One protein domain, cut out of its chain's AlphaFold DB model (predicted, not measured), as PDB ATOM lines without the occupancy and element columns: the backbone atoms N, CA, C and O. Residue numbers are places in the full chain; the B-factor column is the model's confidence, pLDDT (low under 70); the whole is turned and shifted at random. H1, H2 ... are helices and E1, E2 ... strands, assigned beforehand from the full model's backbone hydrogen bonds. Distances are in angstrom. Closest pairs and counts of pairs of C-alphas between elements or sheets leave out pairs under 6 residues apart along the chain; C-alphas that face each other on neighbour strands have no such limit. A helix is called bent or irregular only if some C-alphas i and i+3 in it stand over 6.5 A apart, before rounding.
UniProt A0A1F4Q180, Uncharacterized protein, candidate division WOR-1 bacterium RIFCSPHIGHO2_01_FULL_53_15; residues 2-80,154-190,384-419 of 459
ATOM      1  N   GLN A   2     204.658 137.515 138.465       76.06
ATOM      2  CA  GLN A   2     204.021 138.393 137.479       76.06
ATOM      3  C   GLN A   2     205.015 139.500 137.083       76.06
ATOM      4  O   GLN A   2     205.714 140.005 137.968       76.06
ATOM      5  N   PRO A   3     205.131 139.853 135.790       84.50
ATOM      6  CA  PRO A   3     205.989 140.952 135.348       84.50
ATOM      7  C   PRO A   3     205.525 142.278 135.964       84.50
ATOM      8  O   PRO A   3     204.345 142.451 136.275       84.50
ATOM      9  N   SER A   4     206.442 143.236 136.112       92.88
ATOM     10  CA  SER A   4     206.079 144.574 136.585       92.88
ATOM     11  C   SER A   4     205.136 145.270 135.593       92.88
ATOM     12  O   SER A   4     205.257 145.107 134.376       92.88
ATOM     13  N   GLU A   5     204.215 146.096 136.092       94.06
ATOM     14  CA  GLU A   5     203.311 146.880 135.233       94.06
ATOM     15  C   GLU A   5     204.082 147.777 134.251       94.06
ATOM     16  O   GLU A   5     203.662 147.962 133.111       94.06
ATOM     17  N   ALA A   6     205.256 148.270 134.663       95.00
ATOM     18  CA  ALA A   6     206.145 149.063 133.821       95.00
ATOM     19  C   ALA A   6     206.650 148.279 132.595       95.00
ATOM     20  O   ALA A   6     206.625 148.803 131.479       95.00
ATOM     21  N   LEU A   7     207.060 147.017 132.780       96.19
ATOM     22  CA  LEU A   7     207.479 146.137 131.684       96.19
ATOM     23  C   LEU A   7     206.327 145.882 130.708       96.19
ATOM     24  O   LEU A   7     206.493 146.016 129.495       96.19
ATOM     25  N   VAL A   8     205.139 145.571 131.234       95.81
ATOM     26  CA  VAL A   8     203.942 145.332 130.412       95.81
ATOM     27  C   VAL A   8     203.558 146.585 129.619       95.81
ATOM     28  O   VAL A   8     203.264 146.483 128.428       95.81
ATOM     29  N   GLY A   9     203.622 147.768 130.239       96.88
ATOM     30  CA  GLY A   9     203.358 149.044 129.574       96.88
ATOM     31  C   GLY A   9     204.335 149.340 128.431       96.88
ATOM     32  O   GLY A   9     203.917 149.793 127.364       96.88
ATOM     33  N   ARG A  10     205.626 149.024 128.605       97.56
ATOM     34  CA  ARG A  10     206.625 149.121 127.526       97.56
ATOM     35  C   ARG A  10     206.311 148.160 126.382       97.56
ATOM     36  O   ARG A  10     206.235 148.609 125.241       97.56
ATOM     37  N   LEU A  11     206.041 146.883 126.677       97.56
ATOM     38  CA  LEU A  11     205.638 145.902 125.661       97.56
ATOM     39  C   LEU A  11     204.413 146.387 124.870       97.56
ATOM     40  O   LEU A  11     204.400 146.316 123.645       97.56
ATOM     41  N   HIS A  12     203.400 146.941 125.543       97.44
ATOM     42  CA  HIS A  12     202.221 147.498 124.873       97.44
ATOM     43  C   HIS A  12     202.552 148.625 123.894       97.44
ATOM     44  O   HIS A  12     201.952 148.682 122.821       97.44
ATOM     45  N   ASN A  13     203.499 149.502 124.223       97.69
ATOM     46  CA  ASN A  13     203.921 150.572 123.319       97.69
ATOM     47  C   ASN A  13     204.632 150.020 122.074       97.69
ATOM     48  O   ASN A  13     204.365 150.487 120.967       97.69
ATOM     49  N   LEU A  14     205.471 148.995 122.237       97.81
ATOM     50  CA  LEU A  14     206.137 148.317 121.119       97.81
ATOM     51  C   LEU A  14     205.137 147.608 120.200       97.81
ATOM     52  O   LEU A  14     205.220 147.705 118.979       97.81
ATOM     53  N   VAL A  15     204.133 146.960 120.785       97.25
ATOM     54  CA  VAL A  15     203.062 146.296 120.035       97.25
ATOM     55  C   VAL A  15     202.241 147.310 119.239       97.25
ATOM     56  O   VAL A  15     201.987 147.085 118.058       97.25
ATOM     57  N   LYS A  16     201.895 148.461 119.833       97.69
ATOM     58  CA  LYS A  16     201.233 149.557 119.106       97.69
ATOM     59  C   LYS A  16     202.084 150.076 117.948       97.69
ATOM     60  O   LYS A  16     201.541 150.394 116.896       97.69
ATOM     61  N   LEU A  17     203.405 150.152 118.117       96.88
ATOM     62  CA  LEU A  17     204.317 150.562 117.048       96.88
ATOM     63  C   LEU A  17     204.286 149.580 115.863       96.88
ATOM     64  O   LEU A  17     204.192 150.017 114.715       96.88
ATOM     65  N   ALA A  18     204.296 148.271 116.128       97.25
ATOM     66  CA  ALA A  18     204.134 147.260 115.083       97.25
ATOM     67  C   ALA A  18     202.750 147.334 114.417       97.25
ATOM     68  O   ALA A  18     202.662 147.341 113.191       97.25
ATOM     69  N   GLN A  19     201.676 147.488 115.196       96.81
ATOM     70  CA  GLN A  19     200.319 147.647 114.660       96.81
ATOM     71  C   GLN A  19     200.194 148.877 113.751       96.81
ATOM     72  O   GLN A  19     199.680 148.777 112.639       96.81
ATOM     73  N   ASN A  20     200.759 150.016 114.158       96.69
ATOM     74  CA  ASN A  20     200.818 151.229 113.333       96.69
ATOM     75  C   ASN A  20     201.676 151.050 112.069       96.69
ATOM     76  O   ASN A  20     201.496 151.772 111.090       96.69
ATOM     77  N   SER A  21     202.593 150.081 112.077       95.94
ATOM     78  CA  SER A  21     203.405 149.700 110.916       95.94
ATOM     79  C   SER A  21     202.701 148.688 110.001       95.94
ATOM     80  O   SER A  21     203.266 148.309 108.975       95.94
ATOM     81  N   GLY A  22     201.465 148.296 110.329       95.25
ATOM     82  CA  GLY A  22     200.622 147.408 109.530       95.25
ATOM     83  C   GLY A  22     200.665 145.937 109.938       95.25
ATOM     84  O   GLY A  22     200.130 145.114 109.205       95.25
ATOM     85  N   PHE A  23     201.283 145.594 111.073       96.69
ATOM     86  CA  PHE A  23     201.306 144.214 111.552       96.69
ATOM     87  C   PHE A  23     200.076 143.876 112.383       96.69
ATOM     88  O   PHE A  23     199.679 144.617 113.287       96.69
ATOM     89  N   ARG A  24     199.558 142.671 112.179       94.69
ATOM     90  CA  ARG A  24     198.753 141.994 113.193       94.69
ATOM     91  C   ARG A  24     199.675 141.410 114.265       94.69
ATOM     92  O   ARG A  24     200.711 140.853 113.920       94.69
ATOM     93  N   VAL A  25     199.321 141.522 115.548       94.88
ATOM     94  CA  VAL A  25     200.156 141.016 116.655       94.88
ATOM     95  C   VAL A  25     199.340 140.137 117.597       94.88
ATOM     96  O   VAL A  25     198.441 140.635 118.274       94.88
ATOM     97  N   ASP A  26     199.711 138.861 117.690       92.88
ATOM     98  CA  ASP A  26     199.006 137.829 118.454       92.88
ATOM     99  C   ASP A  26     199.924 137.158 119.495       92.88
ATOM    100  O   ASP A  26     201.134 137.377 119.519       92.88
ATOM    101  N   GLY A  27     199.359 136.369 120.417       91.38
ATOM    102  CA  GLY A  27     200.144 135.702 121.474       91.38
ATOM    103  C   GLY A  27     200.579 136.620 122.631       91.38
ATOM    104  O   GLY A  27     201.412 136.247 123.452       91.38
ATOM    105  N   LEU A  28     199.993 137.819 122.762       92.94
ATOM    106  CA  LEU A  28     200.390 138.812 123.778       92.94
ATOM    107  C   LEU A  28     200.297 138.322 125.229       92.94
ATOM    108  O   LEU A  28     201.001 138.832 126.096       92.94
ATOM    109  N   HIS A  29     199.409 137.373 125.519       90.62
ATOM    110  CA  HIS A  29     199.293 136.780 126.850       90.62
ATOM    111  C   HIS A  29     200.546 135.965 127.214       90.62
ATOM    112  O   HIS A  29     201.039 136.112 128.331       90.62
ATOM    113  N   LEU A  30     201.117 135.213 126.261       91.69
ATOM    114  CA  LEU A  30     202.405 134.529 126.426       91.69
ATOM    115  C   LEU A  30     203.537 135.545 126.570       91.69
ATOM    116  O   LEU A  30     204.289 135.483 127.536       91.69
ATOM    117  N   ALA A  31     203.602 136.543 125.684       93.94
ATOM    118  CA  ALA A  31     204.627 137.589 125.758       93.94
ATOM    119  C   ALA A  31     204.671 138.274 127.126       93.94
ATOM    120  O   ALA A  31     205.749 138.488 127.666       93.94
ATOM    121  N   LYS A  32     203.504 138.571 127.712       94.06
ATOM    122  CA  LYS A  32     203.403 139.112 129.073       94.06
ATOM    123  C   LYS A  32     203.870 138.104 130.121       94.06
ATOM    124  O   LYS A  32     204.628 138.476 131.004       94.06
ATOM    125  N   ALA A  33     203.428 136.851 130.041       91.81
ATOM    126  CA  ALA A  33     203.764 135.836 131.039       91.81
ATOM    127  C   ALA A  33     205.270 135.533 131.118       91.81
ATOM    128  O   ALA A  33     205.779 135.257 132.201       91.81
ATOM    129  N   PHE A  34     205.973 135.641 129.990       92.12
ATOM    130  CA  PHE A  34     207.406 135.363 129.853       92.12
ATOM    131  C   PHE A  34     208.275 136.631 129.814       92.12
ATOM    132  O   PHE A  34     209.461 136.581 129.480       92.12
ATOM    133  N   LEU A  35     207.699 137.790 130.148       94.44
ATOM    134  CA  LEU A  35     208.384 139.070 130.034       94.44
ATOM    135  C   LEU A  35     209.416 139.269 131.148       94.44
ATOM    136  O   LEU A  35     209.101 139.200 132.335       94.44
ATOM    137  N   ASN A  36     210.634 139.628 130.755       94.31
ATOM    138  CA  ASN A  36     211.673 140.146 131.638       94.31
ATOM    139  C   ASN A  36     212.444 141.273 130.920       94.31
ATOM    140  O   ASN A  36     212.250 141.491 129.722       94.31
ATOM    141  N   GLU A  37     213.299 142.005 131.641       95.75
ATOM    142  CA  GLU A  37     214.057 143.139 131.078       95.75
ATOM    143  C   GLU A  37     214.958 142.736 129.901       95.75
ATOM    144  O   GLU A  37     215.037 143.464 128.915       95.75
ATOM    145  N   VAL A  38     215.600 141.564 129.968       95.06
ATOM    146  CA  VAL A  38     216.492 141.071 128.905       95.06
ATOM    147  C   VAL A  38     215.692 140.776 127.641       95.06
ATOM    148  O   VAL A  38     216.021 141.276 126.565       95.06
ATOM    149  N   THR A  39     214.603 140.019 127.770       95.12
ATOM    150  CA  THR A  39     213.702 139.687 126.664       95.12
ATOM    151  C   THR A  39     213.110 140.949 126.036       95.12
ATOM    152  O   THR A  39     213.101 141.078 124.813       95.12
ATOM    153  N   LEU A  40     212.663 141.915 126.847       96.81
ATOM    154  CA  LEU A  40     212.096 143.167 126.346       96.81
ATOM    155  C   LEU A  40     213.143 144.024 125.620       96.81
ATOM    156  O   LEU A  40     212.865 144.514 124.530       96.81
ATOM    157  N   ALA A  41     214.352 144.161 126.169       96.75
ATOM    158  CA  ALA A  41     215.439 144.881 125.506       96.75
ATOM    159  C   ALA A  41     215.793 144.246 124.149       96.75
ATOM    160  O   ALA A  41     215.998 144.951 123.161       96.75
ATOM    161  N   ARG A  42     215.785 142.908 124.060       96.62
ATOM    162  CA  ARG A  42     215.957 142.208 122.777       96.62
ATOM    163  C   ARG A  42     214.801 142.449 121.821       96.62
ATOM    164  O   ARG A  42     215.049 142.641 120.638       96.62
ATOM    165  N   MET A  43     213.559 142.464 122.298       97.56
ATOM    166  CA  MET A  43     212.406 142.818 121.466       97.56
ATOM    167  C   MET A  43     212.539 144.240 120.907       97.56
ATOM    168  O   MET A  43     212.326 144.449 119.716       97.56
ATOM    169  N   GLU A  44     212.943 145.211 121.729       97.50
ATOM    170  CA  GLU A  44     213.211 146.587 121.287       97.50
ATOM    171  C   GLU A  44     214.305 146.620 120.211       97.50
ATOM    172  O   GLU A  44     214.138 147.253 119.169       97.50
ATOM    173  N   GLN A  45     215.400 145.888 120.428       96.81
ATOM    174  CA  GLN A  45     216.548 145.878 119.528       96.81
ATOM    175  C   GLN A  45     216.317 145.088 118.235       96.81
ATOM    176  O   GLN A  45     216.803 145.513 117.193       96.81
ATOM    177  N   LEU A  46     215.637 143.944 118.275       97.31
ATOM    178  CA  LEU A  46     215.563 142.997 117.153       97.31
ATOM    179  C   LEU A  46     214.214 142.996 116.449       97.31
ATOM    180  O   LEU A  46     214.155 142.650 115.275       97.31
ATOM    181  N   VAL A  47     213.142 143.358 117.154       96.75
ATOM    182  CA  VAL A  47     211.778 143.211 116.638       96.75
ATOM    183  C   VAL A  47     211.164 144.561 116.298       96.75
ATOM    184  O   VAL A  47     210.702 144.782 115.182       96.75
ATOM    185  N   PHE A  48     211.161 145.472 117.268       97.50
ATOM    186  CA  PHE A  48     210.324 146.669 117.235       97.50
ATOM    187  C   PHE A  48     211.083 147.956 116.907       97.50
ATOM    188  O   PHE A  48     210.499 149.036 116.952       97.50
ATOM    189  N   ASN A  49     212.365 147.880 116.544       96.56
ATOM    190  CA  ASN A  49     213.042 149.041 115.976       96.56
ATOM    191  C   ASN A  49     212.547 149.297 114.530       96.56
ATOM    192  O   ASN A  49     212.175 148.347 113.834       96.56
ATOM    193  N   PRO A  50     212.583 150.548 114.034       96.81
ATOM    194  CA  PRO A  50     212.047 150.887 112.712       96.81
ATOM    195  C   PRO A  50     212.621 150.064 111.551       96.81
ATOM    196  O   PRO A  50     211.874 149.640 110.674       96.81
ATOM    197  N   ARG A  51     213.932 149.788 111.567       96.94
ATOM    198  CA  ARG A  51     214.600 148.998 110.523       96.94
ATOM    199  C   ARG A  51     214.139 147.541 110.539       96.94
ATOM    200  O   ARG A  51     213.929 146.962 109.479       96.94
ATOM    201  N   ALA A  52     213.984 146.941 111.719       97.50
ATOM    202  CA  ALA A  52     213.483 145.574 111.840       97.50
ATOM    203  C   ALA A  52     212.051 145.454 111.308       97.50
ATOM    204  O   ALA A  52     211.773 144.579 110.492       97.50
ATOM    205  N   LEU A  53     211.167 146.383 111.689       97.81
ATOM    206  CA  LEU A  53     209.788 146.408 111.198       97.81
ATOM    207  C   LEU A  53     209.715 146.561 109.672       97.81
ATOM    208  O   LEU A  53     208.887 145.910 109.041       97.81
ATOM    209  N   GLU A  54     210.595 147.360 109.060       96.88
ATOM    210  CA  GLU A  54     210.691 147.470 107.598       96.88
ATOM    211  C   GLU A  54     211.107 146.142 106.943       96.88
ATOM    212  O   GLU A  54     210.464 145.695 105.992       96.88
ATOM    213  N   ILE A  55     212.124 145.467 107.496       96.75
ATOM    214  CA  ILE A  55     212.578 144.148 107.026       96.75
ATOM    215  C   ILE A  55     211.449 143.119 107.112       96.75
ATOM    216  O   ILE A  55     211.221 142.370 106.159       96.75
ATOM    217  N   PHE A  56     210.735 143.071 108.238       96.94
ATOM    218  CA  PHE A  56     209.665 142.099 108.437       96.94
ATOM    219  C   PHE A  56     208.447 142.400 107.583       96.94
ATOM    220  O   PHE A  56     207.827 141.463 107.101       96.94
ATOM    221  N   ARG A  57     208.123 143.669 107.320       95.81
ATOM    222  CA  ARG A  57     206.934 144.037 106.538       95.81
ATOM    223  C   ARG A  57     207.034 143.557 105.093       95.81
ATOM    224  O   ARG A  57     206.018 143.303 104.457       95.81
ATOM    225  N   ALA A  58     208.255 143.401 104.588       94.62
ATOM    226  CA  ALA A  58     208.506 142.805 103.284       94.62
ATOM    227  C   ALA A  58     208.263 141.283 103.242       94.62
ATOM    228  O   ALA A  58     208.279 140.716 102.152       94.62
ATOM    229  N   ARG A  59     208.089 140.612 104.392       95.38
ATOM    230  CA  ARG A  59     208.002 139.142 104.484       95.38
ATOM    231  C   ARG A  59     206.788 138.613 105.245       95.38
ATOM    232  O   ARG A  59     206.292 137.556 104.898       95.38
ATOM    233  N   ALA A  60     206.321 139.311 106.273       96.94
ATOM    234  CA  ALA A  60     205.267 138.867 107.176       96.94
ATOM    235  C   ALA A  60     204.210 139.964 107.367       96.94
ATOM    236  O   ALA A  60     204.551 141.129 107.573       96.94
ATOM    237  N   GLY A  61     202.929 139.588 107.345       95.69
ATOM    238  CA  GLY A  61     201.819 140.467 107.738       95.69
ATOM    239  C   GLY A  61     201.462 140.365 109.226       95.69
ATOM    240  O   GLY A  61     200.812 141.251 109.789       95.69
ATOM    241  N   ARG A  62     201.912 139.293 109.883       96.12
ATOM    242  CA  ARG A  62     201.558 138.947 111.261       96.12
ATOM    243  C   ARG A  62     202.795 138.652 112.100       96.12
ATOM    244  O   ARG A  62     203.746 138.044 111.618       96.12
ATOM    245  N   ILE A  63     202.756 139.052 113.366       97.38
ATOM    246  CA  ILE A  63     203.734 138.721 114.402       97.38
ATOM    247  C   ILE A  63     203.014 137.909 115.480       97.38
ATOM    248  O   ILE A  63     201.995 138.351 116.008       97.38
ATOM    249  N   GLU A  64     203.534 136.739 115.834       95.88
ATOM    250  CA  GLU A  64     202.934 135.873 116.852       95.88
ATOM    251  C   GLU A  64     203.976 135.414 117.870       95.88
ATOM    252  O   GLU A  64     205.026 134.886 117.515       95.88
ATOM    253  N   PHE A  65     203.694 135.614 119.155       95.69
ATOM    254  CA  PHE A  65     204.568 135.129 120.220       95.69
ATOM    255  C   PHE A  65     204.285 133.661 120.529       95.69
ATOM    256  O   PHE A  65     203.137 133.292 120.780       95.69
ATOM    257  N   ILE A  66     205.341 132.849 120.571       94.94
ATOM    258  CA  ILE A  66     205.277 131.427 120.921       94.94
ATOM    259  C   ILE A  66     206.326 131.076 121.974       94.94
ATOM    260  O   ILE A  66     207.296 131.801 122.188       94.94
ATOM    261  N   VAL A  67     206.108 129.945 122.633       93.56
ATOM    262  CA  VAL A  67     206.978 129.376 123.663       93.56
ATOM    263  C   VAL A  67     207.095 127.880 123.368       93.56
ATOM    264  O   VAL A  67     206.111 127.268 122.949       93.56
ATOM    265  N   GLU A  68     208.274 127.295 123.569       90.38
ATOM    266  CA  GLU A  68     208.476 125.845 123.467       90.38
ATOM    267  C   GLU A  68     208.605 125.180 124.834       90.38
ATOM    268  O   GLU A  68     209.047 125.798 125.798       90.38
ATOM    269  N   GLY A  69     208.246 123.898 124.899       86.81
ATOM    270  CA  GLY A  69     208.325 123.099 126.117       86.81
ATOM    271  C   GLY A  69     207.084 123.204 127.013       86.81
ATOM    272  O   GLY A  69     206.056 123.748 126.604       86.81
ATOM    273  N   PRO A  70     207.153 122.642 128.229       83.56
ATOM    274  CA  PRO A  70     206.053 122.644 129.185       83.56
ATOM    275  C   PRO A  70     205.697 124.077 129.596       83.56
ATOM    276  O   PRO A  70     206.564 124.898 129.905       83.56
ATOM    277  N   VAL A  71     204.401 124.371 129.617       84.75
ATOM    278  CA  VAL A  71     203.859 125.679 129.997       84.75
ATOM    279  C   VAL A  71     202.770 125.446 131.047       84.75
ATOM    280  O   VAL A  71     201.991 124.502 130.886       84.75
ATOM    281  N   PRO A  72     202.674 126.270 132.108       83.12
ATOM    282  CA  PRO A  72     201.564 126.192 133.052       83.12
ATOM    283  C   PRO A  72     200.200 126.171 132.347       83.12
ATOM    284  O   PRO A  72     199.979 126.911 131.385       83.12
ATOM    285  N   ALA A  73     199.272 125.340 132.831       80.69
ATOM    286  CA  ALA A  73     197.970 125.124 132.193       80.69
ATOM    287  C   ALA A  73     197.148 126.418 132.046       80.69
ATOM    288  O   ALA A  73     196.352 126.563 131.118       80.69
ATOM    289  N   GLU A  74     197.366 127.397 132.925       82.62
ATOM    290  CA  GLU A  74     196.730 128.713 132.875       82.62
ATOM    291  C   GLU A  74     197.149 129.521 131.642       82.62
ATOM    292  O   GLU A  74     196.368 130.339 131.154       82.62
ATOM    293  N   LEU A  75     198.363 129.282 131.137       82.25
ATOM    294  CA  LEU A  75     198.930 129.927 129.951       82.25
ATOM    295  C   LEU A  75     198.652 129.145 128.664       82.25
ATOM    296  O   LEU A  75     198.760 129.714 127.583       82.25
ATOM    297  N   LEU A  76     198.258 127.873 128.777       74.06
ATOM    298  CA  LEU A  76     197.790 127.052 127.654       74.06
ATOM    299  C   LEU A  76     196.348 127.367 127.242       74.06
ATOM    300  O   LEU A  76     195.858 126.815 126.257       74.06
ATOM    301  N   ARG A  77     195.646 128.233 127.988       66.88
ATOM    302  CA  ARG A  77     194.295 128.662 127.618       66.88
ATOM    303  C   ARG A  77     194.338 129.311 126.245       66.88
ATOM    304  O   ARG A  77     195.041 130.298 126.042       66.88
ATOM    305  N   GLU A  78     193.576 128.737 125.322       59.16
ATOM    306  CA  GLU A  78     193.543 129.194 123.943       59.16
ATOM    307  C   GLU A  78     193.222 130.686 123.884       59.16
ATOM    308  O   GLU A  78     192.285 131.177 124.521       59.16
ATOM    309  N   SER A  79     194.035 131.423 123.126       57.28
ATOM    310  CA  SER A  79     193.734 132.817 122.857       57.28
ATOM    311  C   SER A  79     192.367 132.893 122.173       57.28
ATOM    312  O   SER A  79     192.137 132.116 121.247       57.28
ATOM    313  N   PRO A  80     191.486 133.843 122.535       53.38
ATOM    314  CA  PRO A  80     190.227 134.054 121.814       53.38
ATOM    315  C   PRO A  80     190.436 134.290 120.306       53.38
ATOM    316  O   PRO A  80     189.529 134.064 119.520       53.38
ATOM    317  N   PRO A 154     194.633 138.942 104.354       92.25
ATOM    318  CA  PRO A 154     195.965 138.760 103.776       92.25
ATOM    319  C   PRO A 154     197.101 138.705 104.807       92.25
ATOM    320  O   PRO A 154     198.124 138.081 104.537       92.25
ATOM    321  N   ALA A 155     196.937 139.303 105.993       90.88
ATOM    322  CA  ALA A 155     197.929 139.246 107.065       90.88
ATOM    323  C   ALA A 155     198.211 137.815 107.551       90.88
ATOM    324  O   ALA A 155     199.288 137.557 108.083       90.88
ATOM    325  N   PHE A 156     197.281 136.874 107.351       91.62
ATOM    326  CA  PHE A 156     197.499 135.467 107.685       91.62
ATOM    327  C   PHE A 156     198.364 134.720 106.670       91.62
ATOM    328  O   PHE A 156     198.850 133.643 107.000       91.62
ATOM    329  N   ALA A 157     198.591 135.264 105.469       93.94
ATOM    330  CA  ALA A 157     199.403 134.605 104.445       93.94
ATOM    331  C   ALA A 157     200.835 134.323 104.928       93.94
ATOM    332  O   ALA A 157     201.437 133.328 104.524       93.94
ATOM    333  N   SER A 158     201.359 135.184 105.808       96.56
ATOM    334  CA  SER A 158     202.733 135.118 106.285       96.56
ATOM    335  C   SER A 158     202.876 135.574 107.739       96.56
ATOM    336  O   SER A 158     202.448 136.664 108.126       96.56
ATOM    337  N   THR A 159     203.496 134.729 108.569       97.00
ATOM    338  CA  THR A 159     203.654 134.969 110.014       97.00
ATOM    339  C   THR A 159     205.121 134.927 110.433       97.00
ATOM    340  O   THR A 159     205.834 133.963 110.157       97.00
ATOM    341  N   LEU A 160     205.553 135.960 111.157       98.00
ATOM    342  CA  LEU A 160     206.781 135.976 111.940       98.00
ATOM    343  C   LEU A 160     206.480 135.507 113.364       98.00
ATOM    344  O   LEU A 160     205.847 136.210 114.150       98.00
ATOM    345  N   PHE A 161     206.976 134.332 113.712       97.75
ATOM    346  CA  PHE A 161     206.912 133.804 115.060       97.75
ATOM    347  C   PHE A 161     208.100 134.292 115.884       97.75
ATOM    348  O   PHE A 161     209.259 134.135 115.495       97.75
ATOM    349  N   LEU A 162     207.807 134.867 117.046       97.56
ATOM    350  CA  LEU A 162     208.799 135.277 118.029       97.56
ATOM    351  C   LEU A 162     208.879 134.196 119.102       97.56
ATOM    352  O   LEU A 162     207.979 134.086 119.939       97.56
ATOM    353  N   LEU A 163     209.944 133.395 119.055       96.81
ATOM    354  CA  LEU A 163     210.176 132.341 120.035       96.81
ATOM    355  C   LEU A 163     210.788 132.938 121.301       96.81
ATOM    356  O   LEU A 163     211.929 133.412 121.301       96.81
ATOM    357  N   LEU A 164     209.991 132.934 122.366       95.38
ATOM    358  CA  LEU A 164     210.377 133.385 123.694       95.38
ATOM    359  C   LEU A 164     211.164 132.297 124.422       95.38
ATOM    360  O   LEU A 164     210.894 131.108 124.255       95.38
ATOM    361  N   ASP A 165     212.083 132.728 125.278       92.31
ATOM    362  CA  ASP A 165     212.757 131.834 126.214       92.31
ATOM    363  C   ASP A 165     211.760 131.280 127.249       92.31
ATOM    364  O   ASP A 165     210.934 132.026 127.790       92.31
ATOM    365  N   ASN A 166     211.833 129.972 127.514       90.94
ATOM    366  CA  ASN A 166     210.972 129.281 128.469       90.94
ATOM    367  C   ASN A 166     211.772 128.824 129.700       90.94
ATOM    368  O   ASN A 166     212.269 127.695 129.721       90.94
ATOM    369  N   PRO A 167     211.825 129.618 130.784       85.62
ATOM    370  CA  PRO A 167     212.515 129.202 132.002       85.62
ATOM    371  C   PRO A 167     211.878 127.971 132.672       85.62
ATOM    372  O   PRO A 167     212.555 127.277 133.428       85.62
ATOM    373  N   PHE A 168     210.599 127.664 132.403       82.94
ATOM    374  CA  PHE A 168     209.957 126.458 132.938       82.94
ATOM    375  C   PHE A 168     210.448 125.190 132.246       82.94
ATOM    376  O   PHE A 168     210.519 124.151 132.894       82.94
ATOM    377  N   ALA A 169     210.810 125.267 130.961       80.56
ATOM    378  CA  ALA A 169     211.373 124.128 130.245       80.56
ATOM    379  C   ALA A 169     212.719 123.722 130.851       80.56
ATOM    380  O   ALA A 169     212.932 122.543 131.099       80.56
ATOM    381  N   THR A 170     213.585 124.687 131.169       71.62
ATOM    382  CA  THR A 170     214.872 124.419 131.828       71.62
ATOM    383  C   THR A 170     214.681 123.842 133.225       71.62
ATOM    384  O   THR A 170     215.296 122.836 133.547       71.62
ATOM    385  N   ALA A 171     213.778 124.411 134.031       67.75
ATOM    386  CA  ALA A 171     213.501 123.901 135.374       67.75
ATOM    387  C   ALA A 171     212.912 122.479 135.357       67.75
ATOM    388  O   ALA A 171     213.228 121.678 136.236       67.75
ATOM    389  N   LEU A 172     212.071 122.158 134.365       64.50
ATOM    390  CA  LEU A 172     211.544 120.808 134.200       64.50
ATOM    391  C   LEU A 172     212.626 119.860 133.691       64.50
ATOM    392  O   LEU A 172     212.794 118.817 134.289       64.50
ATOM    393  N   LEU A 173     213.426 120.247 132.695       63.34
ATOM    394  CA  LEU A 173     214.573 119.452 132.244       63.34
ATOM    395  C   LEU A 173     215.582 119.205 133.372       63.34
ATOM    396  O   LEU A 173     216.160 118.132 133.430       63.34
ATOM    397  N   GLU A 174     215.786 120.153 134.287       61.59
ATOM    398  CA  GLU A 174     216.635 119.983 135.473       61.59
ATOM    399  C   GLU A 174     215.990 119.070 136.531       61.59
ATOM    400  O   GLU A 174     216.689 118.276 137.162       61.59
ATOM    401  N   ALA A 175     214.666 119.141 136.708       56.16
ATOM    402  CA  ALA A 175     213.919 118.244 137.592       56.16
ATOM    403  C   ALA A 175     213.829 116.810 137.029       56.16
ATOM    404  O   ALA A 175     213.991 115.836 137.764       56.16
ATOM    405  N   GLU A 176     213.627 116.684 135.719       49.03
ATOM    406  CA  GLU A 176     213.544 115.443 134.947       49.03
ATOM    407  C   GLU A 176     214.928 114.830 134.713       49.03
ATOM    408  O   GLU A 176     215.052 113.608 134.752       49.03
ATOM    409  N   ALA A 177     215.999 115.630 134.620       45.03
ATOM    410  CA  ALA A 177     217.382 115.138 134.598       45.03
ATOM    411  C   ALA A 177     217.756 114.347 135.867       45.03
ATOM    412  O   ALA A 177     218.739 113.604 135.856       45.03
ATOM    413  N   GLY A 178     216.971 114.470 136.945       40.97
ATOM    414  CA  GLY A 178     217.059 113.624 138.137       40.97
ATOM    415  C   GLY A 178     215.949 112.575 138.288       40.97
ATOM    416  O   GLY A 178     216.049 111.750 139.197       40.97
ATOM    417  N   GLY A 179     214.902 112.594 137.456       38.78
ATOM    418  CA  GLY A 179     213.631 111.920 137.758       38.78
ATOM    419  C   GLY A 179     212.997 111.108 136.630       38.78
ATOM    420  O   GLY A 179     212.371 110.090 136.923       38.78
ATOM    421  N   ASP A 180     213.205 111.476 135.368       37.28
ATOM    422  CA  ASP A 180     212.497 110.847 134.258       37.28
ATOM    423  C   ASP A 180     213.427 109.935 133.460       37.28
ATOM    424  O   ASP A 180     214.266 110.334 132.659       37.28
ATOM    425  N   PHE A 181     213.263 108.645 133.745       41.00
ATOM    426  CA  PHE A 181     213.755 107.527 132.953       41.00
ATOM    427  C   PHE A 181     215.273 107.476 132.720       41.00
ATOM    428  O   PHE A 181     215.741 107.034 131.669       41.00
ATOM    429  N   TYR A 182     216.050 107.592 133.802       31.00
ATOM    430  CA  TYR A 182     216.894 106.422 134.039       31.00
ATOM    431  C   TYR A 182     215.921 105.251 134.185       31.00
ATOM    432  O   TYR A 182     215.182 105.154 135.166       31.00
ATOM    433  N   LEU A 183     215.898 104.360 133.195       39.28
ATOM    434  CA  LEU A 183     215.654 102.951 133.462       39.28
ATOM    435  C   LEU A 183     216.701 102.555 134.513       39.28
ATOM    436  O   LEU A 183     217.747 101.997 134.190       39.28
ATOM    437  N   ALA A 184     216.431 102.888 135.783       35.03
ATOM    438  CA  ALA A 184     216.869 102.092 136.899       35.03
ATOM    439  C   ALA A 184     216.467 100.702 136.465       35.03
ATOM    440  O   ALA A 184     215.280 100.422 136.261       35.03
ATOM    441  N   ASN A 185     217.481  99.916 136.135       37.34
ATOM    442  CA  ASN A 185     217.296  98.547 135.747       37.34
ATOM    443  C   ASN A 185     216.313  97.972 136.777       37.34
ATOM    444  O   ASN A 185     216.629  98.029 137.965       37.34
ATOM    445  N   PRO A 186     215.113  97.495 136.400       43.97
ATOM    446  CA  PRO A 186     214.158  96.956 137.371       43.97
ATOM    447  C   PRO A 186     214.729  95.742 138.139       43.97
ATOM    448  O   PRO A 186     214.079  95.211 139.036       43.97
ATOM    449  N   LEU A 187     215.956  95.330 137.786       42.12
ATOM    450  CA  LEU A 187     216.854  94.427 138.496       42.12
ATOM    451  C   LEU A 187     217.638  95.049 139.676       42.12
ATOM    452  O   LEU A 187     218.373  94.311 140.324       42.12
ATOM    453  N   GLU A 188     217.524  96.342 140.009       48.31
ATOM    454  CA  GLU A 188     218.078  96.881 141.271       48.31
ATOM    455  C   GLU A 188     217.207  96.498 142.483       48.31
ATOM    456  O   GLU A 188     216.846  97.301 143.338       48.31
ATOM    457  N   THR A 189     216.878  95.213 142.572       61.06
ATOM    458  CA  THR A 189     216.462  94.560 143.807       61.06
ATOM    459  C   THR A 189     217.661  94.511 144.750       61.06
ATOM    460  O   THR A 189     218.729  94.032 144.364       61.06
ATOM    461  N   GLY A 190     217.502  94.987 145.987       66.06
ATOM    462  CA  GLY A 190     218.526  94.826 147.023       66.06
ATOM    463  C   GLY A 190     219.117  96.101 147.611       66.06
ATOM    464  O   GLY A 190     220.009  95.997 148.457       66.06
ATOM    465  N   PRO A 384     209.647 124.463 115.472       94.56
ATOM    466  CA  PRO A 384     209.033 124.824 116.736       94.56
ATOM    467  C   PRO A 384     207.530 124.532 116.773       94.56
ATOM    468  O   PRO A 384     206.809 124.893 115.836       94.56
ATOM    469  N   LEU A 385     207.039 123.906 117.849       91.12
ATOM    470  CA  LEU A 385     205.669 123.358 117.918       91.12
ATOM    471  C   LEU A 385     204.575 124.379 117.562       91.12
ATOM    472  O   LEU A 385     203.639 124.051 116.832       91.12
ATOM    473  N   GLY A 386     204.717 125.625 118.026       90.19
ATOM    474  CA  GLY A 386     203.759 126.704 117.757       90.19
ATOM    475  C   GLY A 386     203.648 127.110 116.282       90.19
ATOM    476  O   GLY A 386     202.645 127.695 115.887       90.19
ATOM    477  N   THR A 387     204.639 126.768 115.453       94.50
ATOM    478  CA  THR A 387     204.671 127.113 114.018       94.50
ATOM    479  C   THR A 387     203.998 126.067 113.128       94.50
ATOM    480  O   THR A 387     203.624 126.362 111.990       94.50
ATOM    481  N   ILE A 388     203.820 124.844 113.644       93.50
ATOM    482  CA  ILE A 388     203.323 123.700 112.873       93.50
ATOM    483  C   ILE A 388     201.949 123.972 112.243       93.50
ATOM    484  O   ILE A 388     201.815 123.699 111.050       93.50
ATOM    485  N   PRO A 389     200.939 124.520 112.954       90.31
ATOM    486  CA  PRO A 389     199.630 124.780 112.352       90.31
ATOM    487  C   PRO A 389     199.699 125.639 111.086       90.31
ATOM    488  O   PRO A 389     199.066 125.314 110.084       90.31
ATOM    489  N   SER A 390     200.512 126.700 111.093       91.88
ATOM    490  CA  SER A 390     200.674 127.578 109.930       91.88
ATOM    491  C   SER A 390     201.383 126.883 108.768       91.88
ATOM    492  O   SER A 390     200.955 127.020 107.623       91.88
ATOM    493  N   LEU A 391     202.414 126.079 109.052       92.12
ATOM    494  CA  LEU A 391     203.128 125.313 108.023       92.12
ATOM    495  C   LEU A 391     202.238 124.269 107.354       92.12
ATOM    496  O   LEU A 391     202.243 124.147 106.133       92.12
ATOM    497  N   VAL A 392     201.438 123.544 108.137       90.31
ATOM    498  CA  VAL A 392     200.511 122.533 107.608       90.31
ATOM    499  C   VAL A 392     199.416 123.169 106.744       90.31
ATOM    500  O   VAL A 392     198.952 122.562 105.783       90.31
ATOM    501  N   ARG A 393     199.031 124.417 107.036       89.38
ATOM    502  CA  ARG A 393     198.104 125.210 106.211       89.38
ATOM    503  C   ARG A 393     198.750 125.768 104.933       89.38
ATOM    504  O   ARG A 393     198.058 126.372 104.112       89.38
ATOM    505  N   GLY A 394     200.053 125.562 104.742       90.44
ATOM    506  CA  GLY A 394     200.812 126.068 103.599       90.44
ATOM    507  C   GLY A 394     201.040 127.580 103.636       90.44
ATOM    508  O   GLY A 394     201.149 128.196 102.579       90.44
ATOM    509  N   LEU A 395     201.061 128.181 104.829       94.00
ATOM    510  CA  LEU A 395     201.354 129.604 105.020       94.00
ATOM    511  C   LEU A 395     202.870 129.837 105.062       94.00
ATOM    512  O   LEU A 395     203.642 128.931 105.390       94.00
ATOM    513  N   GLU A 396     203.302 131.063 104.772       97.31
ATOM    514  CA  GLU A 396     204.706 131.438 104.924       97.31
ATOM    515  C   GLU A 396     205.040 131.633 106.407       97.31
ATOM    516  O   GLU A 396     204.335 132.325 107.151       97.31
ATOM    517  N   VAL A 397     206.128 131.010 106.850       97.56
ATOM    518  CA  VAL A 397     206.491 130.952 108.266       97.56
ATOM    519  C   VAL A 397     207.935 131.372 108.452       97.56
ATOM    520  O   VAL A 397     208.857 130.765 107.903       97.56
ATOM    521  N   PHE A 398     208.117 132.384 109.292       98.19
ATOM    522  CA  PHE A 398     209.417 132.881 109.715       98.19
ATOM    523  C   PHE A 398     209.551 132.741 111.227       98.19
ATOM    524  O   PHE A 398     208.571 132.917 111.947       98.19
ATOM    525  N   VAL A 399     210.751 132.451 111.720       98.12
ATOM    526  CA  VAL A 399     211.022 132.357 113.161       98.12
ATOM    527  C   VAL A 399     212.190 133.249 113.534       98.12
ATOM    528  O   VAL A 399     213.265 133.154 112.944       98.12
ATOM    529  N   LEU A 400     211.992 134.071 114.560       97.69
ATOM    530  CA  LEU A 400     213.052 134.811 115.231       97.69
ATOM    531  C   LEU A 400     213.112 134.384 116.701       97.69
ATOM    532  O   LEU A 400     212.123 134.474 117.430       97.69
ATOM    533  N   LYS A 401     214.281 133.917 117.134       96.88
ATOM    534  CA  LYS A 401     214.534 133.406 118.481       96.88
ATOM    535  C   LYS A 401     215.095 134.511 119.366       96.88
ATOM    536  O   LYS A 401     216.042 135.207 118.995       96.88
ATOM    537  N   LEU A 402     214.520 134.673 120.556       95.81
ATOM    538  CA  LEU A 402     214.934 135.702 121.518       95.81
ATOM    539  C   LEU A 402     215.899 135.177 122.595       95.81
ATOM    540  O   LEU A 402     216.260 135.919 123.505       95.81
ATOM    541  N   ASP A 403     216.355 133.932 122.465       91.19
ATOM    542  CA  ASP A 403     217.217 133.221 123.420       91.19
ATOM    543  C   ASP A 403     218.702 133.632 123.376       91.19
ATOM    544  O   ASP A 403     219.445 133.413 124.325       91.19
ATOM    545  N   GLY A 404     219.178 134.237 122.288       91.38
ATOM    546  CA  GLY A 404     220.626 134.332 122.065       91.38
ATOM    547  C   GLY A 404     221.025 134.105 120.633       91.38
ATOM    548  O   GLY A 404     221.863 134.845 120.122       91.38
ATOM    549  N   SER A 405     220.400 133.111 120.015       93.50
ATOM    550  CA  SER A 405     220.820 132.538 118.741       93.50
ATOM    551  C   SER A 405     220.701 133.506 117.568       93.50
ATOM    552  O   SER A 405     221.507 133.424 116.642       93.50
ATOM    553  N   HIS A 406     219.767 134.461 117.624       96.56
ATOM    554  CA  HIS A 406     219.660 135.546 116.649       96.56
ATOM    555  C   HIS A 406     220.105 136.881 117.252       96.56
ATOM    556  O   HIS A 406     219.664 137.309 118.326       96.56
ATOM    557  N   SER A 407     220.997 137.548 116.526       96.25
ATOM    558  CA  SER A 407     221.612 138.832 116.872       96.25
ATOM    559  C   SER A 407     221.136 139.980 115.982       96.25
ATOM    560  O   SER A 407     221.334 141.149 116.324       96.25
ATOM    561  N   ARG A 408     220.514 139.661 114.840       97.44
ATOM    562  CA  ARG A 408     220.020 140.630 113.857       97.44
ATOM    563  C   ARG A 408     218.657 140.210 113.287       97.44
ATOM    564  O   ARG A 408     218.418 139.013 113.147       97.44
ATOM    565  N   PRO A 409     217.788 141.162 112.897       95.50
ATOM    566  CA  PRO A 409     216.491 140.860 112.277       95.50
ATOM    567  C   PRO A 409     216.599 139.983 111.018       95.50
ATOM    568  O   PRO A 409     215.733 139.155 110.749       95.50
ATOM    569  N   GLU A 410     217.673 140.151 110.243       96.62
ATOM    570  CA  GLU A 410     217.912 139.418 108.997       96.62
ATOM    571  C   GLU A 410     218.209 137.922 109.209       96.62
ATOM    572  O   GLU A 410     218.158 137.160 108.245       96.62
ATOM    573  N   GLU A 411     218.506 137.508 110.444       96.69
ATOM    574  CA  GLU A 411     218.840 136.123 110.811       96.69
ATOM    575  C   GLU A 411     217.605 135.249 111.063       96.69
ATOM    576  O   GLU A 411     217.759 134.067 111.361       96.69
ATOM    577  N   MET A 412     216.391 135.795 110.916       96.44
ATOM    578  CA  MET A 412     215.173 134.997 111.032       96.44
ATOM    579  C   MET A 412     215.172 133.810 110.057       96.44
ATOM    580  O   MET A 412     215.505 133.926 108.873       96.44
ATOM    581  N   GLU A 413     214.754 132.659 110.564       97.56
ATOM    582  CA  GLU A 413     214.726 131.396 109.836       97.56
ATOM    583  C   GLU A 413     213.465 131.335 108.969       97.56
ATOM    584  O   GLU A 413     212.365 131.575 109.463       97.56
ATOM    585  N   ASN A 414     213.604 131.006 107.682       97.75
ATOM    586  CA  ASN A 414     212.458 130.719 106.816       97.75
ATOM    587  C   ASN A 414     212.126 129.225 106.892       97.75
ATOM    588  O   ASN A 414     212.899 128.384 106.424       97.75
ATOM    589  N   LEU A 415     210.974 128.904 107.475       97.38
ATOM    590  CA  LEU A 415     210.491 127.533 107.619       97.38
ATOM    591  C   LEU A 415     209.544 127.106 106.492       97.38
ATOM    592  O   LEU A 415     209.118 125.955 106.453       97.38
ATOM    593  N   THR A 416     209.216 128.007 105.567       95.25
ATOM    594  CA  THR A 416     208.272 127.748 104.475       95.25
ATOM    595  C   THR A 416     208.705 126.536 103.648       95.25
ATOM    596  O   THR A 416     209.836 126.464 103.168       95.25
ATOM    597  N   GLY A 417     207.797 125.569 103.490       92.12
ATOM    598  CA  GLY A 417     208.043 124.324 102.755       92.12
ATOM    599  C   GLY A 417     208.865 123.270 103.507       92.12
ATOM    600  O   GLY A 417     209.053 122.173 102.982       92.12
ATOM    601  N   GLN A 418     209.338 123.551 104.726       94.75
ATOM    602  CA  GLN A 418     209.963 122.526 105.559       94.75
ATOM    603  C   GLN A 418     208.919 121.520 106.052       94.75
ATOM    604  O   GLN A 418     207.767 121.866 106.303       94.75
ATOM    605  N   THR A 419     209.329 120.263 106.229       93.81
ATOM    606  CA  THR A 419     208.481 119.237 106.841       93.81
ATOM    607  C   THR A 419     208.293 119.561 108.327       93.81
ATOM    608  O   THR A 419     209.270 119.482 109.067       93.81
TER     609      THR A 419
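AT A GLANCE: This is residues 2 to 80, 154 to 190 and 384 to 419 of the 459 residues of an uncharacterized protein of candidate division WOR-1 bacterium RIFCSPHIGHO2_01_FULL_53_15 (UniProt A0A1F4Q180). A strongly twisted, fully parallel four-stranded sheet forms the core of a rounded body, with H1 to H4 gathered on one side, H7 covering the other face, and a thin arm sticking out, residues 174 to 190, of which 174 to 176 belong to H6. The arm makes the length: the spans are 68 by 39 by 32 A, whereas the body without it spans 34 by 32 by 31 A. The printed part has 152 residues with seven named helices and four named strands, in the order H1 E1 H2 H3 H4 E2 H5 E3 H6 H7 E4; the class is mixed, helices and strands. The sheet's order is E1 E2 E3 E4, and the whole is only just loose, close to compact, with a radius of gyration of the C-alphas of 17.9 A.

HOW THE PARTS SIT: H1, residues 5 to 20, touches H3, residues 37 to 46, with its residues 7 to 14 alone, at a shallow tilt of 15 degrees, the same way; the closest C-alphas, of Leu 11 and Leu 40, are 7.0 A apart. E1, residues 24 to 26, is an edge strand. H2, residues 28 to 33, is on the sheet at a height of 8.1 A, over E2, residues 62 to 67; their closest C-alphas, of Ala 31 and Phe 65, are 6.1 A apart. H4, residues 50 to 57, touches no helix, and like H1 and H3 only grazes the sheet. E1, H2 H3 H4 and E2 form a strand-helix-strand unit, two parallel neighbour strands with helices between. N 63 and O 24 are 2.8 A apart, within hydrogen-bond range. H5, residues 154 to 157, only grazes the sheet before E3, residues 158 to 164, where N 162 and O 64 are 2.8 A apart. H6, residues 167 to 176, is not on the sheet. H7, residues 385 to 392, is on it at a height of 9.0 A, over E3 and only just not over E4, residues 396 to 401; it is irregular, C-alphas 386 and 389 being 7.1 A apart. Between E3 and E4, N 161 and O 398 are 2.8 A apart. Every O i to N i+4 pair is within hydrogen-bond range in H1, H2, H3, H4 and H6, and 2 of 4 are in H7; H5 is too short for such a pair.

IN THESE COORDINATES: H1 is 22.5 A long, from C-alpha 5 at (203.311, 146.880, 135.233). E3 is 19.1 A, E4 16.9 A and E2 16.6 A long; E4 ends at C-alpha 401, (214.534, 133.406, 118.481).

THE WHOLE: The C-alphas farthest apart are those of Asn 20 and Gly 190, 68.0 A. Residues 81 to 153 and 191 to 383 are not printed, with gaps of 19.5 A and 43.7 A between the C-alphas across the cuts. Of the links printed whole, none is long. Confidence is under 70 at residues 77 to 80 and 171 to 190.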